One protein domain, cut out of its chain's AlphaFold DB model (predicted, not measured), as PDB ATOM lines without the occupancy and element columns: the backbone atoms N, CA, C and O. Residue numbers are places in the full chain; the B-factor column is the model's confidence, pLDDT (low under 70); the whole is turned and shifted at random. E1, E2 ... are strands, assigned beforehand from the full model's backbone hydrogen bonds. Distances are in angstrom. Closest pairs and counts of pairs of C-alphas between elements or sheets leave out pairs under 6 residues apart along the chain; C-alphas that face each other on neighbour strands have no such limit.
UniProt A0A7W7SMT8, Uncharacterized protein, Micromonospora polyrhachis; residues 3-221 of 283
ATOM      1  N   GLY A   3     -24.756  43.646  59.733       91.25
ATOM      2  CA  GLY A   3     -25.306  42.294  59.577       91.25
ATOM      3  C   GLY A   3     -24.654  41.352  60.586       91.25
ATOM      4  O   GLY A   3     -23.646  41.731  61.177       91.25
ATOM      5  N   ASP A   4     -25.208  40.169  60.818       93.00
ATOM      6  CA  ASP A   4     -24.565  39.134  61.636       93.00
ATOM      7  C   ASP A   4     -23.591  38.320  60.768       93.00
ATOM      8  O   ASP A   4     -23.941  37.313  60.149       93.00
ATOM      9  N   PHE A   5     -22.352  38.807  60.666       93.88
ATOM     10  CA  PHE A   5     -21.350  38.239  59.767       93.88
ATOM     11  C   PHE A   5     -20.623  37.032  60.366       93.88
ATOM     12  O   PHE A   5     -19.766  36.466  59.674       93.88
ATOM     13  N   ASP A   6     -20.910  36.635  61.610       91.75
ATOM     14  CA  ASP A   6     -20.361  35.423  62.221       91.75
ATOM     15  C   ASP A   6     -21.329  34.516  62.987       91.75
ATOM     16  O   ASP A   6     -20.894  33.502  63.546       91.75
ATOM     17  N   ASN A   7     -22.629  34.789  62.855       93.00
ATOM     18  CA  ASN A   7     -23.743  34.026  63.410       93.00
ATOM     19  C   ASN A   7     -23.616  33.849  64.927       93.00
ATOM     20  O   ASN A   7     -23.809  32.760  65.483       93.00
ATOM     21  N   ASP A   8     -23.223  34.926  65.609       90.50
ATOM     22  CA  ASP A   8     -23.147  34.983  67.068       90.50
ATOM     23  C   ASP A   8     -24.380  35.656  67.707       90.50
ATOM     24  O   ASP A   8     -24.448  35.804  68.943       90.50
ATOM     25  N   GLY A   9     -25.355  36.026  66.867       88.56
ATOM     26  CA  GLY A   9     -26.591  36.712  67.217       88.56
ATOM     27  C   GLY A   9     -26.414  38.212  67.438       88.56
ATOM     28  O   GLY A   9     -27.309  38.846  68.007       88.56
ATOM     29  N   ARG A  10     -25.264  38.793  67.076       86.88
ATOM     30  CA  ARG A  10     -24.986  40.225  67.201       86.88
ATOM     31  C   ARG A  10     -24.759  40.840  65.839       86.88
ATOM     32  O   ARG A  10     -24.255  40.247  64.900       86.88
ATOM     33  N   THR A  11     -25.118  42.111  65.762       89.44
ATOM     34  CA  THR A  11     -24.868  42.903  64.573       89.44
ATOM     35  C   THR A  11     -23.402  43.335  64.513       89.44
ATOM     36  O   THR A  11     -22.938  44.144  65.320       89.44
ATOM     37  N   ASP A  12     -22.702  42.862  63.492       91.06
ATOM     38  CA  ASP A  12     -21.363  43.281  63.102       91.06
ATOM     39  C   ASP A  12     -21.386  44.477  62.143       91.06
ATOM     40  O   ASP A  12     -22.430  44.933  61.675       91.06
ATOM     41  N   THR A  13     -20.202  45.010  61.824       91.88
ATOM     42  CA  THR A  13     -20.035  46.072  60.825       91.88
ATOM     43  C   THR A  13     -19.056  45.661  59.732       91.88
ATOM     44  O   THR A  13     -17.938  45.232  59.998       91.88
ATOM     45  N   ALA A  14     -19.427  45.910  58.479       92.31
ATOM     46  CA  ALA A  14     -18.548  45.793  57.323       92.31
ATOM     47  C   ALA A  14     -18.372  47.148  56.622       92.31
ATOM     48  O   ALA A  14     -19.274  47.996  56.594       92.31
ATOM     49  N   LEU A  15     -17.184  47.356  56.055       91.94
ATOM     50  CA  LEU A  15     -16.762  48.609  55.431       91.94
ATOM     51  C   LEU A  15     -16.047  48.329  54.111       91.94
ATOM     52  O   LEU A  15     -15.074  47.575  54.079       91.94
ATOM     53  N   PHE A  16     -16.451  49.032  53.055       92.88
ATOM     54  CA  PHE A  16     -15.638  49.164  51.851       92.88
ATOM     55  C   PHE A  16     -14.764  50.415  51.906       92.88
ATOM     56  O   PHE A  16     -15.220  51.497  52.275       92.88
ATOM     57  N   ARG A  17     -13.509  50.280  51.484       92.50
ATOM     58  CA  ARG A  17     -12.558  51.388  51.371       92.50
ATOM     59  C   ARG A  17     -11.879  51.354  50.014       92.50
ATOM     60  O   ARG A  17     -11.354  50.315  49.624       92.50
ATOM     61  N   GLN A  18     -11.879  52.487  49.321       93.00
ATOM     62  CA  GLN A  18     -11.103  52.675  48.103       93.00
ATOM     63  C   GLN A  18      -9.749  53.258  48.485       93.00
ATOM     64  O   GLN A  18      -9.671  54.335  49.078       93.00
ATOM     65  N   ASP A  19      -8.694  52.517  48.175       90.69
ATOM     66  CA  ASP A  19      -7.330  52.884  48.517       90.69
ATOM     67  C   ASP A  19      -6.663  53.692  47.392       90.69
ATOM     68  O   ASP A  19      -7.156  53.713  46.261       90.69
ATOM     69  N   PRO A  20      -5.539  54.384  47.666       91.31
ATOM     70  CA  PRO A  20      -4.873  55.233  46.671       91.31
ATOM     71  C   PRO A  20      -4.388  54.497  45.414       91.31
ATOM     72  O   PRO A  20      -4.094  55.133  44.407       91.31
ATOM     73  N   ASP A  21      -4.290  53.167  45.469       90.31
ATOM     74  CA  ASP A  21      -3.970  52.298  44.333       90.31
ATOM     75  C   ASP A  21      -5.187  52.002  43.435       90.31
ATOM     76  O   ASP A  21      -5.071  51.260  42.460       90.31
ATOM     77  N   GLY A  22      -6.349  52.577  43.754       86.69
ATOM     78  CA  GLY A  22      -7.604  52.390  43.035       86.69
ATOM     79  C   GLY A  22      -8.332  51.094  43.384       86.69
ATOM     80  O   GLY A  22      -9.419  50.869  42.855       86.69
ATOM     81  N   GLN A  23      -7.782  50.253  44.269       91.12
ATOM     82  CA  GLN A  23      -8.470  49.045  44.712       91.12
ATOM     83  C   GLN A  23      -9.524  49.373  45.761       91.12
ATOM     84  O   GLN A  23      -9.278  50.120  46.709       91.12
ATOM     85  N   VAL A  24     -10.682  48.741  45.626       92.12
ATOM     86  CA  VAL A  24     -11.691  48.687  46.673       92.12
ATOM     87  C   VAL A  24     -11.474  47.427  47.495       92.12
ATOM     88  O   VAL A  24     -11.296  46.332  46.959       92.12
ATOM     89  N   ARG A  25     -11.474  47.585  48.814       92.62
ATOM     90  CA  ARG A  25     -11.233  46.516  49.783       92.62
ATOM     91  C   ARG A  25     -12.368  46.450  50.779       92.62
ATOM     92  O   ARG A  25     -12.865  47.490  51.207       92.62
ATOM     93  N   LEU A  26     -12.733  45.231  51.152       93.69
ATOM     94  CA  LEU A  26     -13.730  44.956  52.177       93.69
ATOM     95  C   LEU A  26     -13.032  44.644  53.499       93.69
ATOM     96  O   LEU A  26     -12.026  43.927  53.543       93.69
ATOM     97  N   PHE A  27     -13.571  45.207  54.570       91.75
ATOM     98  CA  PHE A  27     -13.133  44.996  55.937       91.75
ATOM     99  C   PHE A  27     -14.300  44.514  56.783       91.75
ATOM    100  O   PHE A  27     -15.409  45.031  56.648       91.75
ATOM    101  N   ASN A  28     -14.026  43.558  57.671       91.12
ATOM    102  CA  ASN A  28     -14.976  43.103  58.679       91.12
ATOM    103  C   ASN A  28     -14.535  43.606  60.062       91.12
ATOM    104  O   ASN A  28     -13.407  43.345  60.499       91.12
ATOM    105  N   LEU A  29     -15.419  44.345  60.720       89.94
ATOM    106  CA  LEU A  29     -15.308  44.826  62.087       89.94
ATOM    107  C   LEU A  29     -16.343  44.059  62.907       89.94
ATOM    108  O   LEU A  29     -17.443  44.546  63.164       89.94
ATOM    109  N   ARG A  30     -15.971  42.839  63.289       88.12
ATOM    110  CA  ARG A  30     -16.835  41.977  64.094       88.12
ATOM    111  C   ARG A  30     -17.024  42.564  65.472       88.12
ATOM    112  O   ARG A  30     -16.044  42.967  66.110       88.12
ATOM    113  N   SER A  31     -18.264  42.632  65.899       87.50
ATOM    114  CA  SER A  31     -18.624  42.996  67.245       87.50
ATOM    115  C   SER A  31     -18.218  41.875  68.204       87.50
ATOM    116  O   SER A  31     -18.140  40.696  67.876       87.50
ATOM    117  N   ASP A  32     -17.861  42.261  69.413       80.44
ATOM    118  CA  ASP A  32     -17.998  41.416  70.579       80.44
ATOM    119  C   ASP A  32     -18.808  42.189  71.621       80.44
ATOM    120  O   ASP A  32     -19.291  43.293  71.369       80.44
ATOM    121  N   THR A  33     -18.985  41.616  72.810       76.88
ATOM    122  CA  THR A  33     -19.832  42.213  73.850       76.88
ATOM    123  C   THR A  33     -19.451  43.656  74.205       76.88
ATOM    124  O   THR A  33     -20.312  44.392  74.673       76.88
ATOM    125  N   ASN A  34     -18.194  44.071  74.004       80.25
ATOM    126  CA  ASN A  34     -17.722  45.388  74.435       80.25
ATOM    127  C   ASN A  34     -17.018  46.208  73.346       80.25
ATOM    128  O   ASN A  34     -16.770  47.395  73.574       80.25
ATOM    129  N   GLN A  35     -16.603  45.613  72.225       82.81
ATOM    130  CA  GLN A  35     -15.741  46.263  71.237       82.81
ATOM    131  C   GLN A  35     -15.989  45.734  69.827       82.81
ATOM    132  O   GLN A  35     -16.400  44.599  69.632       82.81
ATOM    133  N   TYR A  36     -15.633  46.535  68.822       81.25
ATOM    134  CA  TYR A  36     -15.409  46.015  67.478       81.25
ATOM    135  C   TYR A  36     -13.963  45.534  67.364       81.25
ATOM    136  O   TYR A  36     -13.014  46.287  67.616       81.25
ATOM    137  N   ARG A  37     -13.779  44.271  66.984       76.75
ATOM    138  CA  ARG A  37     -12.461  43.685  66.744       76.75
ATOM    139  C   ARG A  37     -11.789  44.366  65.555       76.75
ATOM    140  O   ARG A  37     -12.435  44.828  64.618       76.75
ATOM    141  N   ALA A  38     -10.459  44.445  65.624       65.88
ATOM    142  CA  ALA A  38      -9.647  45.251  64.719       65.88
ATOM    143  C   ALA A  38      -9.938  44.992  63.229       65.88
ATOM    144  O   ALA A  38     -10.061  43.846  62.811       65.88
ATOM    145  N   ASN A  39      -9.935  46.086  62.461       65.75
ATOM    146  CA  ASN A  39     -10.133  46.235  61.016       65.75
ATOM    147  C   ASN A  39      -9.385  45.186  60.153       65.75
ATOM    148  O   ASN A  39      -8.310  45.472  59.613       65.75
ATOM    149  N   GLN A  40      -9.913  43.963  60.028       75.00
ATOM    150  CA  GLN A  40      -9.289  42.915  59.215       75.00
ATOM    151  C   GLN A  40      -9.700  43.129  57.756       75.00
ATOM    152  O   GLN A  40     -10.885  43.048  57.444       75.00
ATOM    153  N   ARG A  41      -8.742  43.391  56.852       81.50
ATOM    154  CA  ARG A  41      -9.002  43.297  55.404       81.50
ATOM    155  C   ARG A  41      -9.363  41.852  55.102       81.50
ATOM    156  O   ARG A  41      -8.583  40.955  55.417       81.50
ATOM    157  N   THR A  42     -10.514  41.650  54.486       83.81
ATOM    158  CA  THR A  42     -11.069  40.319  54.246       83.81
ATOM    159  C   THR A  42     -11.093  39.958  52.768       83.81
ATOM    160  O   THR A  42     -10.828  38.805  52.446       83.81
ATOM    161  N   ALA A  43     -11.322  40.929  51.881       85.00
ATOM    162  CA  ALA A  43     -11.391  40.695  50.443       85.00
ATOM    163  C   ALA A  43     -10.884  41.890  49.624       85.00
ATOM    164  O   ALA A  43     -11.005  43.051  50.032       85.00
ATOM    165  N   ASP A  44     -10.359  41.590  48.436       87.56
ATOM    166  CA  ASP A  44     -10.289  42.561  47.345       87.56
ATOM    167  C   ASP A  44     -11.617  42.540  46.595       87.56
ATOM    168  O   ASP A  44     -12.076  41.486  46.152       87.56
ATOM    169  N   ALA A  45     -12.237  43.712  46.496       82.75
ATOM    170  CA  ALA A  45     -13.568  43.897  45.939       82.75
ATOM    171  C   ALA A  45     -13.545  44.363  44.474       82.75
ATOM    172  O   ALA A  45     -14.558  44.324  43.785       82.75
ATOM    173  N   GLY A  46     -12.379  44.780  43.975       85.31
ATOM    174  CA  GLY A  46     -12.169  45.155  42.578       85.31
ATOM    175  C   GLY A  46     -11.570  46.548  42.426       85.31
ATOM    176  O   GLY A  46     -10.963  47.082  43.350       85.31
ATOM    177  N   THR A  47     -11.719  47.122  41.233       84.94
ATOM    178  CA  THR A  47     -11.172  48.440  40.850       84.94
ATOM    179  C   THR A  47     -12.255  49.426  40.405       84.94
ATOM    180  O   THR A  47     -11.963  50.413  39.731       84.94
ATOM    181  N   TRP A  48     -13.521  49.140  40.716       88.75
ATOM    182  CA  TRP A  48     -14.633  50.059  40.476       88.75
ATOM    183  C   TRP A  48     -14.593  51.229  41.468       88.75
ATOM    184  O   TRP A  48     -14.004  51.133  42.542       88.75
ATOM    185  N   ALA A  49     -15.194  52.364  41.113       87.69
ATOM    186  CA  ALA A  49     -15.227  53.529  41.993       87.69
ATOM    187  C   ALA A  49     -16.289  53.352  43.084       87.69
ATOM    188  O   ALA A  49     -17.440  53.053  42.767       87.69
ATOM    189  N   LEU A  50     -15.942  53.601  44.355       88.75
ATOM    190  CA  LEU A  50     -16.921  53.515  45.450       88.75
ATOM    191  C   LEU A  50     -18.101  54.478  45.262       88.75
ATOM    192  O   LEU A  50     -19.204  54.176  45.697       88.75
ATOM    193  N   SER A  51     -17.892  55.604  44.571       89.56
ATOM    194  CA  SER A  51     -18.948  56.565  44.224       89.56
ATOM    195  C   SER A  51     -20.044  55.990  43.324       89.56
ATOM    196  O   SER A  51     -21.132  56.553  43.259       89.56
ATOM    197  N   ASN A  52     -19.760  54.891  42.624       90.94
ATOM    198  CA  ASN A  52     -20.695  54.213  41.728       90.94
ATOM    199  C   ASN A  52     -21.343  52.994  42.389       90.94
ATOM    200  O   ASN A  52     -22.096  52.274  41.740       90.94
ATOM    201  N   ALA A  53     -21.005  52.718  43.648       91.94
ATOM    202  CA  ALA A  53     -21.439  51.523  44.337       91.94
ATOM    203  C   ALA A  53     -22.436  51.848  45.441       91.94
ATOM    204  O   ALA A  53     -22.338  52.853  46.145       91.94
ATOM    205  N   ARG A  54     -23.387  50.942  45.613       92.06
ATOM    206  CA  ARG A  54     -24.270  50.866  46.773       92.06
ATOM    207  C   ARG A  54     -24.094  49.489  47.386       92.06
ATOM    208  O   ARG A  54     -23.807  48.525  46.676       92.06
ATOM    209  N   VAL A  55     -24.223  49.410  48.703       93.81
ATOM    210  CA  VAL A  55     -23.895  48.200  49.456       93.81
ATOM    211  C   VAL A  55     -25.026  47.840  50.396       93.81
ATOM    212  O   VAL A  55     -25.607  48.719  51.031       93.81
ATOM    213  N   VAL A  56     -25.322  46.550  50.467       95.56
ATOM    214  CA  VAL A  56     -26.348  45.963  51.333       95.56
ATOM    215  C   VAL A  56     -25.792  44.692  51.975       95.56
ATOM    216  O   VAL A  56     -24.768  44.167  51.527       95.56
ATOM    217  N   ALA A  57     -26.439  44.236  53.041       96.50
ATOM    218  CA  ALA A  57     -26.100  43.009  53.747       96.50
ATOM    219  C   ALA A  57     -27.356  42.151  53.934       96.50
ATOM    220  O   ALA A  57     -28.462  42.693  53.916       96.50
ATOM    221  N   GLY A  58     -27.154  40.847  54.074       97.12
ATOM    222  CA  GLY A  58     -28.191  39.833  54.273       97.12
ATOM    223  C   GLY A  58     -27.663  38.451  53.889       97.12
ATOM    224  O   GLY A  58     -26.707  38.374  53.116       97.12
ATOM    225  N   ASP A  59     -28.249  37.376  54.407       97.75
ATOM    226  CA  ASP A  59     -27.887  35.987  54.076       97.75
ATOM    227  C   ASP A  59     -28.269  35.620  52.628       97.75
ATOM    228  O   ASP A  59     -29.291  34.993  52.351       97.75
ATOM    229  N   PHE A  60     -27.466  36.058  51.659       98.50
ATOM    230  CA  PHE A  60     -27.716  35.807  50.239       98.50
ATOM    231  C   PHE A  60     -27.437  34.346  49.860       98.50
ATOM    232  O   PHE A  60     -27.986  33.860  48.868       98.50
ATOM    233  N   THR A  61     -26.564  33.648  50.586       98.19
ATOM    234  CA  THR A  61     -26.214  32.248  50.310       98.19
ATOM    235  C   THR A  61     -27.191  31.232  50.908       98.19
ATOM    236  O   THR A  61     -27.346  30.145  50.338       98.19
ATOM    237  N   GLY A  62     -27.912  31.598  51.967       97.69
ATOM    238  CA  GLY A  62     -28.819  30.738  52.728       97.69
ATOM    239  C   GLY A  62     -28.097  29.836  53.723       97.69
ATOM    240  O   GLY A  62     -28.556  28.716  53.970       97.69
ATOM    241  N   ASP A  63     -26.925  30.247  54.209       96.94
ATOM    242  CA  ASP A  63     -26.119  29.465  55.152       96.94
ATOM    243  C   ASP A  63     -26.320  29.875  56.623       96.94
ATOM    244  O   ASP A  63     -25.757  29.248  57.529       96.94
ATOM    245  N   GLY A  64     -27.193  30.857  56.864       95.31
ATOM    246  CA  GLY A  64     -27.514  31.419  58.168       95.31
ATOM    247  C   GLY A  64     -26.520  32.475  58.647       95.31
ATOM    248  O   GLY A  64     -26.552  32.818  59.828       95.31
ATOM    249  N   ILE A  65     -25.614  32.945  57.786       95.81
ATOM    250  CA  ILE A  65     -24.674  34.032  58.067       95.81
ATOM    251  C   ILE A  65     -24.970  35.165  57.087       95.81
ATOM    252  O   ILE A  65     -25.106  34.942  55.887       95.81
ATOM    253  N   ASP A  66     -25.023  36.406  57.572       97.19
ATOM    254  CA  ASP A  66     -25.191  37.522  56.652       97.19
ATOM    255  C   ASP A  66     -23.979  37.644  55.719       97.19
ATOM    256  O   ASP A  66     -22.812  37.533  56.106       97.19
ATOM    257  N   ASP A  67     -24.269  37.953  54.466       97.62
ATOM    258  CA  ASP A  67     -23.299  38.229  53.427       97.62
ATOM    259  C   ASP A  67     -23.277  39.727  53.107       97.62
ATOM    260  O   ASP A  67     -24.051  40.539  53.621       97.62
ATOM    261  N   VAL A  68     -22.374  40.122  52.212       96.81
ATOM    262  CA  VAL A  68     -22.268  41.500  51.727       96.81
ATOM    263  C   VAL A  68     -22.466  41.540  50.224       96.81
ATOM    264  O   VAL A  68     -21.752  40.862  49.496       96.81
ATOM    265  N   ALA A  69     -23.338  42.412  49.724       96.50
ATOM    266  CA  ALA A  69     -23.454  42.681  48.295       96.50
ATOM    267  C   ALA A  69     -23.010  44.109  47.958       96.50
ATOM    268  O   ALA A  69     -23.422  45.075  48.601       96.50
ATOM    269  N   ALA A  70     -22.190  44.245  46.915       95.50
ATOM    270  CA  ALA A  70     -21.899  45.510  46.256       95.50
ATOM    271  C   ALA A  70     -22.573  45.526  44.886       95.50
ATOM    272  O   ALA A  70     -22.298  44.677  44.035       95.50
ATOM    273  N   ILE A  71     -23.444  46.503  44.675       94.75
ATOM    274  CA  ILE A  71     -24.088  46.744  43.394       94.75
ATOM    275  C   ILE A  71     -23.395  47.954  42.782       94.75
ATOM    276  O   ILE A  71     -23.273  48.990  43.437       94.75
ATOM    277  N   VAL A  72     -22.907  47.807  41.555       94.00
ATOM    278  CA  VAL A  72     -22.017  48.766  40.898       94.00
ATOM    279  C   VAL A  72     -22.650  49.241  39.596       94.00
ATOM    280  O   VAL A  72     -22.905  48.428  38.705       94.00
ATOM    281  N   ASP A  73     -22.873  50.552  39.500       92.19
ATOM    282  CA  ASP A  73     -23.294  51.245  38.279       92.19
ATOM    283  C   ASP A  73     -22.194  51.182  37.215       92.19
ATOM    284  O   ASP A  73     -21.041  51.553  37.475       92.19
ATOM    285  N   ASP A  74     -22.550  50.736  36.010       89.00
ATOM    286  CA  ASP A  74     -21.630  50.720  34.872       89.00
ATOM    287  C   ASP A  74     -21.521  52.085  34.166       89.00
ATOM    288  O   ASP A  74     -20.709  52.240  33.252       89.00
ATOM    289  N   GLN A  75     -22.304  53.081  34.609       87.56
ATOM    290  CA  GLN A  75     -22.406  54.430  34.039       87.56
ATOM    291  C   GLN A  75     -22.899  54.469  32.579       87.56
ATOM    292  O   GLN A  75     -22.832  55.507  31.917       87.56
ATOM    293  N   ALA A  76     -23.420  53.353  32.074       85.62
ATOM    294  CA  ALA A  76     -23.976  53.165  30.738       85.62
ATOM    295  C   ALA A  76     -25.443  52.680  30.783       85.62
ATOM    296  O   ALA A  76     -25.981  52.209  29.777       85.62
ATOM    297  N   GLY A  77     -26.100  52.829  31.939       83.00
ATOM    298  CA  GLY A  77     -27.493  52.435  32.163       83.00
ATOM    299  C   GLY A  77     -27.670  50.959  32.527       83.00
ATOM    300  O   GLY A  77     -28.797  50.461  32.474       83.00
ATOM    301  N   GLY A  78     -26.586  50.258  32.853       89.25
ATOM    302  CA  GLY A  78     -26.571  48.917  33.419       89.25
ATOM    303  C   GLY A  78     -25.943  48.902  34.814       89.25
ATOM    304  O   GLY A  78     -25.509  49.918  35.358       89.25
ATOM    305  N   TRP A  79     -25.923  47.727  35.432       92.75
ATOM    306  CA  TRP A  79     -25.281  47.532  36.731       92.75
ATOM    307  C   TRP A  79     -24.910  46.069  36.938       92.75
ATOM    308  O   TRP A  79     -25.430  45.162  36.285       92.75
ATOM    309  N   THR A  80     -24.009  45.829  37.881       94.50
ATOM    310  CA  THR A  80     -23.593  44.481  38.284       94.50
ATOM    311  C   THR A  80     -23.758  44.300  39.783       94.50
ATOM    312  O   THR A  80     -23.564  45.250  40.533       94.50
ATOM    313  N   ALA A  81     -24.135  43.100  40.225       96.06
ATOM    314  CA  ALA A  81     -24.143  42.743  41.642       96.06
ATOM    315  C   ALA A  81     -23.016  41.757  41.942       96.06
ATOM    316  O   ALA A  81     -22.905  40.710  41.305       96.06
ATOM    317  N   HIS A  82     -22.209  42.081  42.942       96.50
ATOM    318  CA  HIS A  82     -21.137  41.248  43.465       96.50
ATOM    319  C   HIS A  82     -21.456  40.903  44.913       96.50
ATOM    320  O   HIS A  82     -21.425  41.786  45.767       96.50
ATOM    321  N   VAL A  83     -21.750  39.635  45.189       97.38
ATOM    322  CA  VAL A  83     -21.931  39.142  46.558       97.38
ATOM    323  C   VAL A  83     -20.609  38.583  47.060       97.38
ATOM    324  O   VAL A  83     -19.918  37.861  46.342       97.38
ATOM    325  N   TYR A  84     -20.265  38.942  48.285       97.12
ATOM    326  CA  TYR A  84     -19.099  38.514  49.030       97.12
ATOM    327  C   TYR A  84     -19.593  37.655  50.195       97.12
ATOM    328  O   TYR A  84     -19.951  38.222  51.230       97.12
ATOM    329  N   PRO A  85     -19.647  36.321  50.030       96.88
ATOM    330  CA  PRO A  85     -20.139  35.448  51.080       96.88
ATOM    331  C   PRO A  85     -19.290  35.531  52.341       96.88
ATOM    332  O   PRO A  85     -18.054  35.509  52.238       96.88
ATOM    333  N   SER A  86     -19.915  35.619  53.509       95.19
ATOM    334  CA  SER A  86     -19.202  35.533  54.775       95.19
ATOM    335  C   SER A  86     -18.729  34.104  55.039       95.19
ATOM    336  O   SER A  86     -19.160  33.123  54.450       95.19
ATOM    337  N   THR A  87     -17.738  33.988  55.911       91.62
ATOM    338  CA  THR A  87     -17.191  32.713  56.404       91.62
ATOM    339  C   THR A  87     -17.115  32.711  57.931       91.62
ATOM    340  O   THR A  87     -16.324  31.976  58.523       91.62
ATOM    341  N   GLY A  88     -17.830  33.637  58.578       87.81
ATOM    342  CA  GLY A  88     -17.735  33.923  60.012       87.81
ATOM    343  C   GLY A  88     -16.507  34.735  60.433       87.81
ATOM    344  O   GLY A  88     -16.291  35.057  61.600       87.81
ATOM    345  N   ARG A  89     -15.615  35.053  59.494       85.31
ATOM    346  CA  ARG A  89     -14.413  35.845  59.789       85.31
ATOM    347  C   ARG A  89     -13.950  36.669  58.608       85.31
ATOM    348  O   ARG A  89     -13.531  37.812  58.786       85.31
ATOM    349  N   PHE A  90     -13.979  36.072  57.427       88.75
ATOM    350  CA  PHE A  90     -13.602  36.706  56.174       88.75
ATOM    351  C   PHE A  90     -14.786  36.721  55.221       88.75
ATOM    352  O   PHE A  90     -15.770  36.025  55.447       88.75
ATOM    353  N   PHE A  91     -14.639  37.468  54.137       93.31
ATOM    354  CA  PHE A  91     -15.563  37.448  53.024       93.31
ATOM    355  C   PHE A  91     -14.858  36.845  51.811       93.31
ATOM    356  O   PHE A  91     -13.697  37.163  51.546       93.31
ATOM    357  N   SER A  92     -15.540  35.973  51.084       93.06
ATOM    358  CA  SER A  92     -15.013  35.360  49.867       93.06
ATOM    359  C   SER A  92     -15.208  36.303  48.681       93.06
ATOM    360  O   SER A  92     -16.303  36.815  48.467       93.06
ATOM    361  N   THR A  93     -14.164  36.537  47.882       91.31
ATOM    362  CA  THR A  93     -14.294  37.325  46.645       91.31
ATOM    363  C   THR A  93     -15.036  36.504  45.582       91.31
ATOM    364  O   THR A  93     -14.590  35.396  45.265       91.31
ATOM    365  N   PRO A  94     -16.124  37.021  44.981       91.31
ATOM    366  CA  PRO A  94     -16.820  36.314  43.914       91.31
ATOM    367  C   PRO A  94     -15.959  36.244  42.648       91.31
ATOM    368  O   PRO A  94     -15.341  37.227  42.241       91.31
ATOM    369  N   ALA A  95     -15.950  35.086  41.981       90.25
ATOM    370  CA  ALA A  95     -15.226  34.908  40.716       90.25
ATOM    371  C   ALA A  95     -15.880  35.656  39.534       90.25
ATOM    372  O   ALA A  95     -15.209  35.984  38.558       90.25
ATOM    373  N   ALA A  96     -17.188  35.911  39.621       93.56
ATOM    374  CA  ALA A  96     -17.997  36.628  38.643       93.56
ATOM    375  C   ALA A  96     -19.155  37.345  39.363       93.56
ATOM    376  O   ALA A  96     -19.524  36.929  40.466       93.56
ATOM    377  N   PRO A  97     -19.739  38.409  38.783       95.31
ATOM    378  CA  PRO A  97     -20.942  39.016  39.338       95.31
ATOM    379  C   PRO A  97     -22.093  38.001  39.399       95.31
ATOM    380  O   PRO A  97     -22.281  37.201  38.484       95.31
ATOM    381  N   TRP A  98     -22.877  38.073  40.471       97.38
ATOM    382  CA  TRP A  98     -24.097  37.289  40.673       97.38
ATOM    383  C   TRP A  98     -25.231  37.719  39.744       97.38
ATOM    384  O   TRP A  98     -26.124  36.925  39.459       97.38
ATOM    385  N   HIS A  99     -25.190  38.966  39.269       96.12
ATOM    386  CA  HIS A  99     -26.099  39.486  38.253       96.12
ATOM    387  C   HIS A  99     -25.400  40.515  37.379       96.12
ATOM    388  O   HIS A  99     -24.613  41.328  37.869       96.12
ATOM    389  N   VAL A 100     -25.747  40.512  36.095       93.81
ATOM    390  CA  VAL A 100     -25.369  41.553  35.140       93.81
ATOM    391  C   VAL A 100     -26.642  42.072  34.497       93.81
ATOM    392  O   VAL A 100     -27.295  41.372  33.720       93.81
ATOM    393  N   GLN A 101     -26.991  43.311  34.814       89.00
ATOM    394  CA  GLN A 101     -28.052  44.031  34.139       89.00
ATOM    395  C   GLN A 101     -27.453  44.751  32.929       89.00
ATOM    396  O   GLN A 101     -26.595  45.616  33.082       89.00
ATOM    397  N   GLY A 102     -27.909  44.393  31.726       81.69
ATOM    398  CA  GLY A 102     -27.529  45.102  30.502       81.69
ATOM    399  C   GLY A 102     -28.072  46.534  30.461       81.69
ATOM    400  O   GLY A 102     -28.942  46.897  31.254       81.69
ATOM    401  N   SER A 103     -27.584  47.325  29.501       71.56
ATOM    402  CA  SER A 103     -27.959  48.732  29.343       71.56
ATOM    403  C   SER A 103     -29.470  48.923  29.137       71.56
ATOM    404  O   SER A 103     -30.113  48.221  28.353       71.56
ATOM    405  N   GLY A 104     -30.046  49.888  29.855       67.19
ATOM    406  CA  GLY A 104     -31.470  50.220  29.820       67.19
ATOM    407  C   GLY A 104     -31.766  51.606  30.401       67.19
ATOM    408  O   GLY A 104     -30.865  52.413  30.610       67.19
ATOM    409  N   THR A 105     -33.038  51.902  30.681       63.47
ATOM    410  CA  THR A 105     -33.490  53.177  31.283       63.47
ATOM    411  C   THR A 105     -33.312  53.216  32.806       63.47
ATOM    412  O   THR A 105     -34.089  53.857  33.512       63.47
ATOM    413  N   TYR A 106     -32.335  52.481  33.334       71.88
ATOM    414  CA  TYR A 106     -32.083  52.433  34.762       71.88
ATOM    415  C   TYR A 106     -31.434  53.745  35.214       71.88
ATOM    416  O   TYR A 106     -30.378  54.132  34.714       71.88
ATOM    417  N   THR A 107     -32.058  54.429  36.173       75.69
ATOM    418  CA  THR A 107     -31.544  55.696  36.706       75.69
ATOM    419  C   THR A 107     -30.909  55.451  38.067       75.69
ATOM    420  O   THR A 107     -31.590  55.452  39.089       75.69
ATOM    421  N   TRP A 108     -29.584  55.259  38.091       81.00
ATOM    422  CA  TRP A 108     -28.843  54.961  39.325       81.00
ATOM    423  C   TRP A 108     -29.049  56.016  40.410       81.00
ATOM    424  O   TRP A 108     -29.217  55.659  41.572       81.00
ATOM    425  N   ALA A 109     -29.102  57.299  40.047       78.69
ATOM    426  CA  ALA A 109     -29.280  58.398  40.997       78.69
ATOM    427  C   ALA A 109     -30.610  58.332  41.774       78.69
ATOM    428  O   ALA A 109     -30.626  58.653  42.957       78.69
ATOM    429  N   SER A 110     -31.683  57.850  41.142       77.31
ATOM    430  CA  SER A 110     -33.042  57.806  41.707       77.31
ATOM    431  C   SER A 110     -33.494  56.380  42.035       77.31
ATOM    432  O   SER A 110     -34.672  56.041  41.946       77.31
ATOM    433  N   SER A 111     -32.539  55.515  42.369       83.38
ATOM    434  CA  SER A 111     -32.811  54.152  42.824       83.38
ATOM    435  C   SER A 111     -32.605  54.023  44.331       83.38
ATOM    436  O   SER A 111     -31.903  54.840  44.930       83.38
ATOM    437  N   HIS A 112     -33.174  52.991  44.949       87.62
ATOM    438  CA  HIS A 112     -32.797  52.505  46.280       87.62
ATOM    439  C   HIS A 112     -32.592  50.995  46.219       87.62
ATOM    440  O   HIS A 112     -33.285  50.305  45.475       87.62
ATOM    441  N   LEU A 113     -31.624  50.492  46.987       92.00
ATOM    442  CA  LEU A 113     -31.357  49.062  47.094       92.00
ATOM    443  C   LEU A 113     -31.781  48.576  48.462       92.00
ATOM    444  O   LEU A 113     -31.458  49.207  49.467       92.00
ATOM    445  N   LEU A 114     -32.476  47.453  48.458       95.31
ATOM    446  CA  LEU A 114     -33.008  46.788  49.627       95.31
ATOM    447  C   LEU A 114     -32.557  45.328  49.597       95.31
ATOM    448  O   LEU A 114     -32.406  44.750  48.519       95.31
ATOM    449  N   ALA A 115     -32.361  44.748  50.774       97.50
ATOM    450  CA  ALA A 115     -32.085  43.331  50.945       97.50
ATOM    451  C   ALA A 115     -32.999  42.765  52.034       97.50
ATOM    452  O   ALA A 115     -33.238  43.451  53.028       97.50
ATOM    453  N   GLY A 116     -33.512  41.559  51.812       97.56
ATOM    454  CA  GLY A 116     -34.369  40.814  52.740       97.56
ATOM    455  C   GLY A 116     -34.993  39.605  52.052       97.56
ATOM    456  O   GLY A 116     -34.952  39.518  50.825       97.56
ATOM    457  N   ASP A 117     -35.533  38.664  52.817       98.25
ATOM    458  CA  ASP A 117     -36.136  37.425  52.310       98.25
ATOM    459  C   ASP A 117     -37.549  37.678  51.768       98.25
ATOM    460  O   ASP A 117     -38.566  37.352  52.382       98.25
ATOM    461  N   PHE A 118     -37.627  38.327  50.605       98.56
ATOM    462  CA  PHE A 118     -38.899  38.643  49.956       98.56
ATOM    463  C   PHE A 118     -39.593  37.393  49.406       98.56
ATOM    464  O   PHE A 118     -40.801  37.403  49.193       98.56
ATOM    465  N   THR A 119     -38.862  36.318  49.118       98.12
ATOM    466  CA  THR A 119     -39.452  35.072  48.608       98.12
ATOM    467  C   THR A 119     -39.897  34.107  49.708       98.12
ATOM    468  O   THR A 119     -40.682  33.198  49.417       98.12
ATOM    469  N   GLY A 120     -39.474  34.325  50.954       97.19
ATOM    470  CA  GLY A 120     -39.734  33.446  52.093       97.19
ATOM    471  C   GLY A 120     -38.989  32.113  51.992       97.19
ATOM    472  O   GLY A 120     -39.484  31.099  52.496       97.19
ATOM    473  N   ASP A 121     -37.868  32.070  51.263       97.56
ATOM    474  CA  ASP A 121     -37.089  30.848  51.018       97.56
ATOM    475  C   ASP A 121     -35.905  30.673  51.985       97.56
ATOM    476  O   ASP A 121     -35.197  29.659  51.921       97.56
ATOM    477  N   GLY A 122     -35.740  31.612  52.919       97.00
ATOM    478  CA  GLY A 122     -34.664  31.654  53.897       97.00
ATOM    479  C   GLY A 122     -33.393  32.328  53.389       97.00
ATOM    480  O   GLY A 122     -32.374  32.233  54.068       97.00
ATOM    481  N   LYS A 123     -33.417  32.974  52.217       98.50
ATOM    482  CA  LYS A 123     -32.294  33.760  51.692       98.50
ATOM    483  C   LYS A 123     -32.699  35.208  51.539       98.50
ATOM    484  O   LYS A 123     -33.780  35.524  51.059       98.50
ATOM    485  N   ALA A 124     -31.771  36.106  51.827       98.44
ATOM    486  CA  ALA A 124     -31.915  37.482  51.409       98.44
ATOM    487  C   ALA A 124     -31.964  37.562  49.875       98.44
ATOM    488  O   ALA A 124     -31.110  37.033  49.159       98.44
ATOM    489  N   ASP A 125     -32.948  38.287  49.372       98.62
ATOM    490  CA  ASP A 125     -33.118  38.676  47.983       98.62
ATOM    491  C   ASP A 125     -32.668  40.132  47.791       98.62
ATOM    492  O   ASP A 125     -32.565  40.908  48.743       98.62
ATOM    493  N   LEU A 126     -32.414  40.542  46.545       98.00
ATOM    494  CA  LEU A 126     -32.111  41.936  46.214       98.00
ATOM    495  C   LEU A 126     -33.351  42.610  45.626       98.00
ATOM    496  O   LEU A 126     -33.827  42.213  44.563       98.00
ATOM    497  N   ALA A 127     -33.827  43.689  46.241       95.81
ATOM    498  CA  ALA A 127     -34.865  44.530  45.655       95.81
ATOM    499  C   ALA A 127     -34.326  45.906  45.259       95.81
ATOM    500  O   ALA A 127     -33.534  46.537  45.960       95.81
ATOM    501  N   VAL A 128     -34.777  46.374  44.100       92.06
ATOM    502  CA  VAL A 128     -34.394  47.655  43.518       92.06
ATOM    503  C   VAL A 128     -35.646  48.505  43.385       92.06
ATOM    504  O   VAL A 128     -36.508  48.226  42.549       92.06
ATOM    505  N   VAL A 129     -35.729  49.552  44.200       89.50
ATOM    506  CA  VAL A 129     -36.734  50.606  44.054       89.50
ATOM    507  C   VAL A 129     -36.248  51.558  42.969       89.50
ATOM    508  O   VAL A 129     -35.109  52.022  43.028       89.50
ATOM    509  N   GLN A 130     -37.079  51.827  41.969       83.25
ATOM    510  CA  GLN A 130     -36.740  52.662  40.819       83.25
ATOM    511  C   GLN A 130     -37.778  53.755  40.634       83.25
ATOM    512  O   GLN A 130     -38.978  53.474  40.626       83.25
ATOM    513  N   GLU A 131     -37.300  54.971  40.397       78.56
ATOM    514  CA  GLU A 131     -38.134  56.082  39.957       78.56
ATOM    515  C   GLU A 131     -38.100  56.203  38.428       78.56
ATOM    516  O   GLU A 131     -37.038  56.279  37.801       78.56
ATOM    517  N   GLY A 132     -39.286  56.197  37.828       72.00
ATOM    518  CA  GLY A 132     -39.521  56.430  36.411       72.00
ATOM    519  C   GLY A 132     -39.835  57.895  36.098       72.00
ATOM    520  O   GLY A 132     -39.799  58.788  36.945       72.00
ATOM    521  N   THR A 133     -40.177  58.167  34.841       69.88
ATOM    522  CA  THR A 133     -40.596  59.510  34.414       69.88
ATOM    523  C   THR A 133     -41.931  59.901  35.049       69.88
ATOM    524  O   THR A 133     -42.848  59.088  35.092       69.88
ATOM    525  N   GLY A 134     -42.073  61.159  35.474       69.50
ATOM    526  CA  GLY A 134     -43.348  61.678  35.989       69.50
ATOM    527  C   GLY A 134     -43.682  61.273  37.430       69.50
ATOM    528  O   GLY A 134     -44.837  61.391  37.819       69.50
ATOM    529  N   GLY A 135     -42.695  60.818  38.212       71.88
ATOM    530  CA  GLY A 135     -42.880  60.458  39.625       71.88
ATOM    531  C   GLY A 135     -43.346  59.018  39.862       71.88
ATOM    532  O   GLY A 135     -43.619  58.650  41.001       71.88
ATOM    533  N   GLN A 136     -43.418  58.193  38.811       79.62
ATOM    534  CA  GLN A 136     -43.703  56.765  38.946       79.62
ATOM    535  C   GLN A 136     -42.623  56.087  39.794       79.62
ATOM    536  O   GLN A 136     -41.435  56.315  39.577       79.62
ATOM    537  N   SER A 137     -43.025  55.214  40.710       83.50
ATOM    538  CA  SER A 137     -42.122  54.363  41.482       83.50
ATOM    539  C   SER A 137     -42.452  52.896  41.228       83.50
ATOM    540  O   SER A 137     -43.615  52.522  41.100       83.50
ATOM    541  N   SER A 138     -41.432  52.050  41.151       88.06
ATOM    542  CA  SER A 138     -41.596  50.603  40.993       88.06
ATOM    543  C   SER A 138     -40.564  49.853  41.821       88.06
ATOM    544  O   SER A 138     -39.499  50.392  42.122       88.06
ATOM    545  N   ILE A 139     -40.870  48.609  42.185       91.94
ATOM    546  CA  ILE A 139     -39.928  47.729  42.879       91.94
ATOM    547  C   ILE A 139     -39.743  46.470  42.049       91.94
ATOM    548  O   ILE A 139     -40.710  45.799  41.671       91.94
ATOM    549  N   ARG A 140     -38.480  46.150  41.765       94.12
ATOM    550  CA  ARG A 140     -38.087  44.895  41.127       94.12
ATOM    551  C   ARG A 140     -37.309  44.031  42.101       94.12
ATOM    552  O   ARG A 140     -36.341  44.513  42.675       94.12
ATOM    553  N   VAL A 141     -37.706  42.771  42.237       97.44
ATOM    554  CA  VAL A 141     -37.030  41.782  43.080       97.44
ATOM    555  C   VAL A 141     -36.216  40.839  42.206       97.44
ATOM    556  O   VAL A 141     -36.698  40.306  41.201       97.44
ATOM    557  N   HIS A 142     -34.962  40.668  42.591       97.94
ATOM    558  CA  HIS A 142     -33.989  39.741  42.050       97.94
ATOM    559  C   HIS A 142     -33.773  38.661  43.110       97.94
ATOM    560  O   HIS A 142     -33.049  38.888  44.080       97.94
ATOM    561  N   ALA A 143     -34.438  37.519  42.940       98.38
ATOM    562  CA  ALA A 143     -34.414  36.459  43.937       98.38
ATOM    563  C   ALA A 143     -33.028  35.810  44.006       98.38
ATOM    564  O   ALA A 143     -32.403  35.575  42.962       98.38
ATOM    565  N   SER A 144     -32.538  35.519  45.206       98.56
ATOM    566  CA  SER A 144     -31.294  34.788  45.383       98.56
ATOM    567  C   SER A 144     -31.481  33.306  45.078       98.56
ATOM    568  O   SER A 144     -32.449  32.653  45.444       98.56
ATOM    569  N   THR A 145     -30.494  32.733  44.402       98.31
ATOM    570  CA  THR A 145     -30.385  31.282  44.201       98.31
ATOM    571  C   THR A 145     -29.434  30.634  45.206       98.31
ATOM    572  O   THR A 145     -29.342  29.408  45.248       98.31
ATOM    573  N   GLY A 146     -28.738  31.433  46.022       97.81
ATOM    574  CA  GLY A 146     -27.621  31.011  46.876       97.81
ATOM    575  C   GLY A 146     -26.244  31.104  46.202       97.81
ATOM    576  O   GLY A 146     -25.213  30.944  46.847       97.81
ATOM    577  N   SER A 147     -26.197  31.366  44.892       97.00
ATOM    578  CA  SER A 147     -24.941  31.511  44.135       97.00
ATOM    579  C   SER A 147     -25.020  32.535  42.995       97.00
ATOM    580  O   SER A 147     -24.158  32.575  42.119       97.00
ATOM    581  N   GLY A 148     -26.097  33.312  42.957       98.12
ATOM    582  CA  GLY A 148     -26.462  34.217  41.872       98.12
ATOM    583  C   GLY A 148     -27.859  34.782  42.104       98.12
ATOM    584  O   GLY A 148     -28.619  34.207  42.884       98.12
ATOM    585  N   PHE A 149     -28.218  35.855  41.402       98.38
ATOM    586  CA  PHE A 149     -29.586  36.374  41.420       98.38
ATOM    587  C   PHE A 149     -30.341  36.034  40.133       98.38
ATOM    588  O   PHE A 149     -29.756  35.935  39.052       98.38
ATOM    589  N   THR A 150     -31.661  35.885  40.231       97.50
ATOM    590  CA  THR A 150     -32.526  35.788  39.052       97.50
ATOM    591  C   THR A 150     -32.612  37.124  38.314       97.50
ATOM    592  O   THR A 150     -32.291  38.197  38.836       97.50
ATOM    593  N   ALA A 151     -33.139  37.083  37.086       94.38
ATOM    594  CA  ALA A 151     -33.596  38.301  36.427       94.38
ATOM    595  C   ALA A 151     -34.652  39.009  37.296       94.38
ATOM    596  O   ALA A 151     -35.479  38.353  37.934       94.38
ATOM    597  N   GLY A 152     -34.611  40.341  37.304       93.31
ATOM    598  CA  GLY A 152     -35.495  41.156  38.132       93.31
ATOM    599  C   GLY A 152     -36.944  41.068  37.670       93.31
ATOM    600  O   GLY A 152     -37.255  41.432  36.532       93.31
ATOM    601  N   SER A 153     -37.827  40.629  38.562       95.31
ATOM    602  CA  SER A 153     -39.275  40.630  38.357       95.31
ATOM    603  C   SER A 153     -39.886  41.880  38.980       95.31
ATOM    604  O   SER A 153     -39.531  42.248  40.095       95.31
ATOM    605  N   GLN A 154     -40.808  42.544  38.283       94.44
ATOM    606  CA  GLN A 154     -41.518  43.701  38.832       94.44
ATOM    607  C   GLN A 154     -42.602  43.228  39.800       94.44
ATOM    608  O   GLN A 154     -43.569  42.598  39.383       94.44
ATOM    609  N   TRP A 155     -42.419  43.533  41.082       96.12
ATOM    610  CA  TRP A 155     -43.326  43.137  42.162       96.12
ATOM    611  C   TRP A 155     -44.251  44.272  42.591       96.12
ATOM    612  O   TRP A 155     -45.239  44.032  43.276       96.12
ATOM    613  N   TRP A 156     -43.943  45.511  42.209       93.12
ATOM    614  CA  TRP A 156     -44.804  46.654  42.478       93.12
ATOM    615  C   TRP A 156     -44.581  47.788  41.478       93.12
ATOM    616  O   TRP A 156     -43.470  47.971  40.978       93.12
ATOM    617  N   ASP A 157     -45.644  48.543  41.204       88.50
ATOM    618  CA  ASP A 157     -45.663  49.718  40.334       88.50
ATOM    619  C   ASP A 157     -46.764  50.675  40.806       88.50
ATOM    620  O   ASP A 157     -47.905  50.255  41.010       88.50
ATOM    621  N   SER A 158     -46.433  51.954  40.977       82.88
ATOM    622  CA  SER A 158     -47.394  52.997  41.344       82.88
ATOM    623  C   SER A 158     -48.364  53.363  40.214       82.88
ATOM    624  O   SER A 158     -49.351  54.051  40.461       82.88
ATOM    625  N   GLY A 159     -48.085  52.950  38.975       79.62
ATOM    626  CA  GLY A 159     -48.796  53.384  37.775       79.62
ATOM    627  C   GLY A 159     -48.404  54.793  37.308       79.62
ATOM    628  O   GLY A 159     -47.459  55.400  37.810       79.62
ATOM    629  N   THR A 160     -49.134  55.307  36.308       67.75
ATOM    630  CA  THR A 160     -48.884  56.609  35.649       67.75
ATOM    631  C   THR A 160     -49.503  57.814  36.356       67.75
ATOM    632  O   THR A 160     -49.326  58.942  35.897       67.75
ATOM    633  N   ASP A 161     -50.269  57.594  37.421       55.16
ATOM    634  CA  ASP A 161     -50.847  58.687  38.190       55.16
ATOM    635  C   ASP A 161     -49.726  59.349  38.995       55.16
ATOM    636  O   ASP A 161     -49.011  58.682  39.740       55.16
ATOM    637  N   ALA A 162     -49.544  60.656  38.799       49.03
ATOM    638  CA  ALA A 162     -48.582  61.458  39.541       49.03
ATOM    639  C   ALA A 162     -48.913  61.395  41.044       49.03
ATOM    640  O   ALA A 162     -49.798  62.091  41.530       49.03
ATOM    641  N   ASP A 163     -48.233  60.477  41.718       57.50
ATOM    642  CA  ASP A 163     -48.026  60.316  43.152       57.50
ATOM    643  C   ASP A 163     -49.132  60.791  44.127       57.50
ATOM    644  O   ASP A 163     -49.059  61.890  44.676       57.50
ATOM    645  N   PRO A 164     -50.099  59.918  44.466       50.50
ATOM    646  CA  PRO A 164     -50.722  59.922  45.790       50.50
ATOM    647  C   PRO A 164     -50.257  58.749  46.687       50.50
ATOM    648  O   PRO A 164     -50.792  58.575  47.783       50.50
ATOM    649  N   ALA A 165     -49.297  57.921  46.244       48.91
ATOM    650  CA  ALA A 165     -48.893  56.671  46.914       48.91
ATOM    651  C   ALA A 165     -47.542  56.735  47.660       48.91
ATOM    652  O   ALA A 165     -47.310  55.911  48.541       48.91
ATOM    653  N   GLY A 166     -46.717  57.743  47.395       53.84
ATOM    654  CA  GLY A 166     -45.718  58.298  48.297       53.84
ATOM    655  C   GLY A 166     -44.340  57.649  48.298       53.84
ATOM    656  O   GLY A 166     -43.913  57.189  49.351       53.84
ATOM    657  N   PHE A 167     -43.616  57.665  47.170       64.56
ATOM    658  CA  PHE A 167     -42.207  57.215  47.123       64.56
ATOM    659  C   PHE A 167     -41.268  58.052  46.242       64.56
ATOM    660  O   PHE A 167     -40.072  57.764  46.207       64.56
ATOM    661  N   ALA A 168     -41.763  59.091  45.559       56.53
ATOM    662  CA  ALA A 168     -40.951  59.858  44.619       56.53
ATOM    663  C   ALA A 168     -39.940  60.797  45.311       56.53
ATOM    664  O   ALA A 168     -40.256  61.476  46.290       56.53
ATOM    665  N   GLY A 169     -38.741  60.913  44.734       54.03
ATOM    666  CA  GLY A 169     -37.825  62.036  44.915       54.03
ATOM    667  C   GLY A 169     -36.960  62.002  46.171       54.03
ATOM    668  O   GLY A 169     -36.807  63.037  46.814       54.03
ATOM    669  N   ASN A 170     -36.375  60.857  46.542       59.03
ATOM    670  CA  ASN A 170     -35.536  60.723  47.756       59.03
ATOM    671  C   ASN A 170     -36.264  61.092  49.079       59.03
ATOM    672  O   ASN A 170     -35.638  61.175  50.142       59.03
ATOM    673  N   SER A 171     -37.589  61.274  49.017       68.94
ATOM    674  CA  SER A 171     -38.491  61.593  50.135       68.94
ATOM    675  C   SER A 171     -38.886  60.371  50.958       68.94
ATOM    676  O   SER A 171     -39.639  60.493  51.923       68.94
ATOM    677  N   ALA A 172     -38.391  59.192  50.574       80.81
ATOM    678  CA  ALA A 172     -38.626  57.952  51.283       80.81
ATOM    679  C   ALA A 172     -37.350  57.427  51.954       80.81
ATOM    680  O   ALA A 172     -36.225  57.596  51.468       80.81
ATOM    681  N   ARG A 173     -37.535  56.779  53.099       85.62
ATOM    682  CA  ARG A 173     -36.541  55.930  53.759       85.62
ATOM    683  C   ARG A 173     -37.159  54.554  53.920       85.62
ATOM    684  O   ARG A 173     -38.309  54.455  54.335       85.62
ATOM    685  N   TYR A 174     -36.392  53.522  53.607       90.00
ATOM    686  CA  TYR A 174     -36.873  52.148  53.582       90.00
ATOM    687  C   TYR A 174     -36.152  51.316  54.631       90.00
ATOM    688  O   TYR A 174     -34.945  51.467  54.823       90.00
ATOM    689  N   VAL A 175     -36.894  50.414  55.253       94.62
ATOM    690  CA  VAL A 175     -36.380  49.279  56.018       94.62
ATOM    691  C   VAL A 175     -37.142  48.035  55.594       94.62
ATOM    692  O   VAL A 175     -38.260  48.121  55.083       94.62
ATOM    693  N   VAL A 176     -36.499  46.888  55.750       96.88
ATOM    694  CA  VAL A 176     -37.015  45.596  55.306       96.88
ATOM    695  C   VAL A 176     -37.050  44.658  56.493       96.88
ATOM    696  O   VAL A 176     -36.124  44.665  57.305       96.88
ATOM    697  N   GLY A 177     -38.134  43.905  56.601       96.81
ATOM    698  CA  GLY A 177     -38.314  42.890  57.626       96.81
ATOM    699  C   GLY A 177     -39.743  42.367  57.633       96.81
ATOM    700  O   GLY A 177     -40.667  43.043  57.178       96.81
ATOM    701  N   ASN A 178     -39.928  41.167  58.165       96.81
ATOM    702  CA  ASN A 178     -41.218  40.504  58.325       96.81
ATOM    703  C   ASN A 178     -42.091  41.171  59.413       96.81
ATOM    704  O   ASN A 178     -42.318  40.610  60.484       96.81
ATOM    705  N   VAL A 179     -42.577  42.390  59.157       97.19
ATOM    706  CA  VAL A 179     -43.431  43.143  60.099       97.19
ATOM    707  C   VAL A 179     -44.860  42.611  60.174       97.19
ATOM    708  O   VAL A 179     -45.595  42.966  61.092       97.19
ATOM    709  N   THR A 180     -45.268  41.780  59.213       96.12
ATOM    710  CA  THR A 180     -46.594  41.145  59.188       96.12
ATOM    711  C   THR A 180     -46.632  39.747  59.807       96.12
ATOM    712  O   THR A 180     -47.716  39.177  59.945       96.12
ATOM    713  N   GLY A 181     -45.480  39.161  60.146       93.94
ATOM    714  CA  GLY A 181     -45.387  37.782  60.636       93.94
ATOM    715  C   GLY A 181     -45.698  36.717  59.572       93.94
ATOM    716  O   GLY A 181     -45.963  35.564  59.911       93.94
ATOM    717  N   SER A 182     -45.681  37.075  58.283       93.12
ATOM    718  CA  SER A 182     -46.019  36.179  57.168       93.12
ATOM    719  C   SER A 182     -44.943  35.127  56.870       93.12
ATOM    720  O   SER A 182     -45.245  34.079  56.295       93.12
ATOM    721  N   GLY A 183     -43.701  35.401  57.279       93.06
ATOM    722  CA  GLY A 183     -42.517  34.583  57.010       93.06
ATOM    723  C   GLY A 183     -41.655  35.125  55.871       93.06
ATOM    724  O   GLY A 183     -40.469  34.829  55.850       93.06
ATOM    725  N   ALA A 184     -42.223  35.943  54.982       97.50
ATOM    726  CA  ALA A 184     -41.462  36.734  54.022       97.50
ATOM    727  C   ALA A 184     -41.279  38.159  54.554       97.50
ATOM    728  O   ALA A 184     -42.137  38.685  55.269       97.50
ATOM    729  N   ASP A 185     -40.174  38.792  54.182       98.25
ATOM    730  CA  ASP A 185     -39.909  40.173  54.545       98.25
ATOM    731  C   ASP A 185     -40.792  41.143  53.756       98.25
ATOM    732  O   ASP A 185     -41.039  40.980  52.559       98.25
ATOM    733  N   ASP A 186     -41.240  42.197  54.432       98.00
ATOM    734  CA  ASP A 186     -42.029  43.280  53.863       98.00
ATOM    735  C   ASP A 186     -41.157  44.526  53.657       98.00
ATOM    736  O   ASP A 186     -40.110  44.697  54.289       98.00
ATOM    737  N   VAL A 187     -41.611  45.452  52.804       96.44
ATOM    738  CA  VAL A 187     -40.979  46.775  52.688       96.44
ATOM    739  C   VAL A 187     -41.750  47.774  53.538       96.44
ATOM    740  O   VAL A 187     -42.921  48.061  53.281       96.44
ATOM    741  N   VAL A 188     -41.073  48.361  54.521       95.25
ATOM    742  CA  VAL A 188     -41.596  49.456  55.337       95.25
ATOM    743  C   VAL A 188     -40.931  50.744  54.898       95.25
ATOM    744  O   VAL A 188     -39.706  50.857  54.847       95.25
ATOM    745  N   ALA A 189     -41.746  51.738  54.589       90.81
ATOM    746  CA  ALA A 189     -41.276  52.981  54.030       90.81
ATOM    747  C   ALA A 189     -41.836  54.169  54.804       90.81
ATOM    748  O   ALA A 189     -43.049  54.361  54.897       90.81
ATOM    749  N   LEU A 190     -40.937  54.983  55.348       87.62
ATOM    750  CA  LEU A 190     -41.279  56.302  55.853       87.62
ATOM    751  C   LEU A 190     -41.249  57.285  54.689       87.62
ATOM    752  O   LEU A 190     -40.223  57.415  54.027       87.62
ATOM    753  N   TYR A 191     -42.345  58.004  54.499       80.62
ATOM    754  CA  TYR A 191     -42.539  58.980  53.439       80.62
ATOM    755  C   TYR A 191     -42.994  60.323  54.006       80.62
ATOM    756  O   TYR A 191     -43.682  60.362  55.030       80.62
ATOM    757  N   HIS A 192     -42.669  61.409  53.305       77.00
ATOM    758  CA  HIS A 192     -43.247  62.722  53.552       77.00
ATOM    759  C   HIS A 192     -43.703  63.421  52.266       77.00
ATOM    760  O   HIS A 192     -42.941  63.525  51.306       77.00
ATOM    761  N   ASP A 193     -44.926  63.960  52.284       72.88
ATOM    762  CA  ASP A 193     -45.597  64.569  51.118       72.88
ATOM    763  C   ASP A 193     -45.409  66.097  50.985       72.88
ATOM    764  O   ASP A 193     -46.003  66.751  50.129       72.88
ATOM    765  N   GLY A 194     -44.595  66.687  51.855       73.12
ATOM    766  CA  GLY A 194     -44.393  68.133  52.006       73.12
ATOM    767  C   GLY A 194     -45.249  68.764  53.111       73.12
ATOM    768  O   GLY A 194     -45.009  69.910  53.489       73.12
ATOM    769  N   THR A 195     -46.228  68.027  53.642       74.81
ATOM    770  CA  THR A 195     -47.125  68.454  54.725       74.81
ATOM    771  C   THR A 195     -47.146  67.460  55.884       74.81
ATOM    772  O   THR A 195     -47.110  67.866  57.045       74.81
ATOM    773  N   LYS A 196     -47.218  66.162  55.588       77.62
ATOM    774  CA  LYS A 196     -47.412  65.072  56.541       77.62
ATOM    775  C   LYS A 196     -46.444  63.949  56.264       77.62
ATOM    776  O   LYS A 196     -46.088  63.666  55.122       77.62
ATOM    777  N   SER A 197     -46.064  63.281  57.339       81.50
ATOM    778  CA  SER A 197     -45.273  62.069  57.246       81.50
ATOM    779  C   SER A 197     -46.145  60.850  57.474       81.50
ATOM    780  O   SER A 197     -47.070  60.887  58.282       81.50
ATOM    781  N   SER A 198     -45.829  59.765  56.782       85.75
ATOM    782  CA  SER A 198     -46.531  58.497  56.919       85.75
ATOM    783  C   SER A 198     -45.567  57.329  56.836       85.75
ATOM    784  O   SER A 198     -44.591  57.376  56.091       85.75
ATOM    785  N   VAL A 199     -45.854  56.279  57.595       90.19
ATOM    786  CA  VAL A 199     -45.212  54.981  57.438       90.19
ATOM    787  C   VAL A 199     -46.167  54.089  56.665       90.19
ATOM    788  O   VAL A 199     -47.301  53.848  57.089       90.19
ATOM    789  N   LYS A 200     -45.710  53.620  55.509       91.12
ATOM    790  CA  LYS A 200     -46.436  52.714  54.627       91.12
ATOM    791  C   LYS A 200     -45.758  51.354  54.624       91.12
ATOM    792  O   LYS A 200     -44.533  51.280  54.575       91.12
ATOM    793  N   VAL A 201     -46.559  50.297  54.638       95.19
ATOM    794  CA  VAL A 201     -46.090  48.916  54.522       95.19
ATOM    795  C   VAL A 201     -46.561  48.349  53.192       95.19
ATOM    796  O   VAL A 201     -47.749  48.404  52.864       95.19
ATOM    797  N   LEU A 202     -45.612  47.838  52.415       95.62
ATOM    798  CA  LEU A 202     -45.853  47.053  51.218       95.62
ATOM    799  C   LEU A 202     -45.671  45.588  51.600       95.62
ATOM    800  O   LEU A 202     -44.550  45.084  51.648       95.62
ATOM    801  N   THR A 203     -46.786  44.933  51.914       97.06
ATOM    802  CA  THR A 203     -46.783  43.535  52.343       97.06
ATOM    803  C   THR A 203     -46.433  42.615  51.188       97.06
ATOM    804  O   THR A 203     -47.005  42.735  50.099       97.06
ATOM    805  N   THR A 204     -45.544  41.668  51.435       98.06
ATOM    806  CA  THR A 204     -45.220  40.616  50.480       98.06
ATOM    807  C   THR A 204     -46.354  39.599  50.402       98.06
ATOM    808  O   THR A 204     -46.818  39.062  51.405       98.06
ATOM    809  N   VAL A 205     -46.831  39.319  49.187       96.00
ATOM    810  CA  VAL A 205     -47.906  38.351  48.937       96.00
ATOM    811  C   VAL A 205     -47.517  37.453  47.767       96.00
ATOM    812  O   VAL A 205     -47.707  37.791  46.599       96.00
ATOM    813  N   GLY A 206     -46.977  36.274  48.074       94.88
ATOM    814  CA  GLY A 206     -46.456  35.366  47.055       94.88
ATOM    815  C   GLY A 206     -45.216  35.954  46.382       94.88
ATOM    816  O   GLY A 206     -44.168  36.029  47.000       94.88
ATOM    817  N   SER A 207     -45.322  36.359  45.117       95.81
ATOM    818  CA  SER A 207     -44.202  36.933  44.344       95.81
ATOM    819  C   SER A 207     -44.499  38.357  43.867       95.81
ATOM    820  O   SER A 207     -44.194  38.722  42.731       95.81
ATOM    821  N   THR A 208     -45.196  39.129  44.699       97.19
ATOM    822  CA  THR A 208     -45.554  40.531  44.460       97.19
ATOM    823  C   THR A 208     -45.674  41.257  45.797       97.19
ATOM    824  O   THR A 208     -45.905  40.617  46.822       97.19
ATOM    825  N   PHE A 209     -45.599  42.588  45.789       96.06
ATOM    826  CA  PHE A 209     -46.044  43.386  46.929       96.06
ATOM    827  C   PHE A 209     -47.503  43.811  46.741       96.06
ATOM    828  O   PHE A 209     -47.929  44.160  45.635       96.06
ATOM    829  N   ALA A 210     -48.274  43.795  47.826       94.25
ATOM    830  CA  ALA A 210     -49.607  44.374  47.873       94.25
ATOM    831  C   ALA A 210     -49.556  45.904  47.716       94.25
ATOM    832  O   ALA A 210     -48.506  46.540  47.836       94.25
ATOM    833  N   SER A 211     -50.714  46.519  47.463       89.88
ATOM    834  CA  SER A 211     -50.823  47.979  47.484       89.88
ATOM    835  C   SER A 211     -50.373  48.532  48.848       89.88
ATOM    836  O   SER A 211     -50.796  47.983  49.866       89.88
ATOM    837  N   PRO A 212     -49.561  49.611  48.891       90.88
ATOM    838  CA  PRO A 212     -49.039  50.152  50.140       90.88
ATOM    839  C   PRO A 212     -50.167  50.546  51.095       90.88
ATOM    840  O   PRO A 212     -51.068  51.303  50.724       90.88
ATOM    841  N   VAL A 213     -50.091  50.080  52.341       92.00
ATOM    842  CA  VAL A 213     -51.047  50.418  53.403       92.00
ATOM    843  C   VAL A 213     -50.381  51.375  54.380       92.00
ATOM    844  O   VAL A 213     -49.295  51.097  54.881       92.00
ATOM    845  N   THR A 214     -51.022  52.507  54.673       91.12
ATOM    846  CA  THR A 214     -50.549  53.420  55.721       91.12
ATOM    847  C   THR A 214     -50.766  52.769  57.086       91.12
ATOM    848  O   THR A 214     -51.905  52.574  57.503       91.12
ATOM    849  N   TRP A 215     -49.674  52.442  57.771       92.75
ATOM    850  CA  TRP A 215     -49.690  51.902  59.132       92.75
ATOM    851  C   TRP A 215     -49.594  52.996  60.192       92.75
ATOM    852  O   TRP A 215     -49.986  52.765  61.331       92.75
ATOM    853  N   TRP A 216     -49.090  54.175  59.823       91.19
ATOM    854  CA  TRP A 216     -49.061  55.359  60.676       91.19
ATOM    855  C   TRP A 216     -48.991  56.637  59.843       91.19
ATOM    856  O   TRP A 216     -48.371  56.647  58.778       91.19
ATOM    857  N   ASP A 217     -49.557  57.730  60.350       85.75
ATOM    858  CA  ASP A 217     -49.298  59.076  59.848       85.75
ATOM    859  C   ASP A 217     -49.183  60.104  60.987       85.75
ATOM    860  O   ASP A 217     -49.585  59.870  62.129       85.75
ATOM    861  N   SER A 218     -48.636  61.275  60.670       79.56
ATOM    862  CA  SER A 218     -48.428  62.353  61.641       79.56
ATOM    863  C   SER A 218     -49.722  62.981  62.186       79.56
ATOM    864  O   SER A 218     -49.647  63.769  63.127       79.56
ATOM    865  N   ASP A 219     -50.894  62.653  61.630       74.50
ATOM    866  CA  ASP A 219     -52.192  63.149  62.108       74.50
ATOM    867  C   ASP A 219     -52.845  62.192  63.118       74.50
ATOM    868  O   ASP A 219     -53.548  62.623  64.034       74.50
ATOM    869  N   THR A 220     -52.629  60.887  62.945       57.91
ATOM    870  CA  THR A 220     -53.216  59.793  63.736       57.91
ATOM    871  C   THR A 220     -52.520  59.583  65.081       57.91
ATOM    872  O   THR A 220     -53.075  58.937  65.970       57.91
ATOM    873  N   GLY A 221     -51.355  60.201  65.293       51.88
ATOM    874  CA  GLY A 221     -50.653  60.242  66.571       51.88
ATOM    875  C   GLY A 221     -50.364  61.677  66.995       51.88
ATOM    876  O   GLY A 221     -49.469  62.311  66.451       51.88
TER     877      GLY A 221
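What this domain is: This is residues 3 to 221 of the 283 residues of an uncharacterized protein of Micromonospora polyrhachis (UniProt A0A7W7SMT8). What shape does the model show? Four small antiparallel sheets stand face to face in a row along an open arc, like four blades of an incomplete propeller, with the first strand of each sheet, E1, E4, E8 and E12, along the inside of the arc and E3, E7, E11 and E15 at the far edges. The sheets follow one another in chain order. What are the numbers? The printed part has 219 residues, with no named helix and 15 named strands, E1 to E15 in order along the chain, giving sheets E1 E2 E3, E4 E5 E6 E7, E8 E9 E10 E11 and E12 E13 E14 E15; its class is all strand, though only 90 residues, under half, are in named strands. The whole is compact, with a radius of gyration of the C-alphas of 17.8 A and spans of 47 by 41 by 32 A.

Where its parts are: Where is the first sheet? E1 is residues 12 to 18, 20.5 A long from C-alpha 12 at (-21.363, 43.281, 63.102); E2 is residues 24 to 29 and E3 residues 40 to 46, 17.0 A. Where is the second? E4 is residues 53 to 58, E5 residues 67 to 73, 20.0 A, E6 residues 79 to 84, and E7 residues 99 to 101. Where is the third? E8 is residues 111 to 116, with C-alpha 111 at (-32.811, 54.152, 42.824); E9 is residues 125 to 131, 19.8 A, E10 residues 137 to 142, and E11 residues 153 to 157. Where is the last? E12 is residues 172 to 177, E13 residues 186 to 192, 19.5 A, E14 residues 197 to 202, and E15 residues 213 to 217, with C-alpha 217 at (-49.298, 59.076, 59.848).

How they stand to each other: How is each sheet built? Each is a meander, each strand the antiparallel neighbour of the one before. Within hydrogen-bond range are, for instance, N 15 and O 27 of E1 and E2, 3.0 A, and N 70 and O 82 of E5 and E6, 2.8 A. Likewise N 128 and O 140 of E9 and E10 are 2.8 A apart, and N 189 and O 200 of E13 and E14 2.8 A. How do the sheets face each other? They form a stack of sheets, face to face in turn: the strands of E1 E2 E3 are at 28 degrees to those of E4 E5 E6 E7, which are at 37 degrees to those of E8 E9 E10 E11, which are at 31 degrees to those of E12 E13 E14 E15. Which residues come closest between sheets? E1 and E4 are near each other, with 7 pairs of C-alphas within 10 A. The closest C-alphas of E4 and E8 are those of Gly 58 and Ala 115, 6.2 A, and those of E8 and E12 are Gly 116 and Val 176, 6.0 A. Which strands stay apart? Among them are E1 and E8, E1 and E12, and E4 and E12.

The domain as a whole: How far does it reach? The two C-alphas farthest apart are those of Asp 21 and Thr 220, 53.5 A. Is the printed part broken, and which links are long? The printed part has no cut, and the long links are E6 to E7 and E11 to E12, of 14 residues each. Where is confidence low? The mean pLDDT of the printed part is 87.8; residues 38 to 39, 104 to 105, 133 to 134, 160 to 171 and 220 to 221 are under 70.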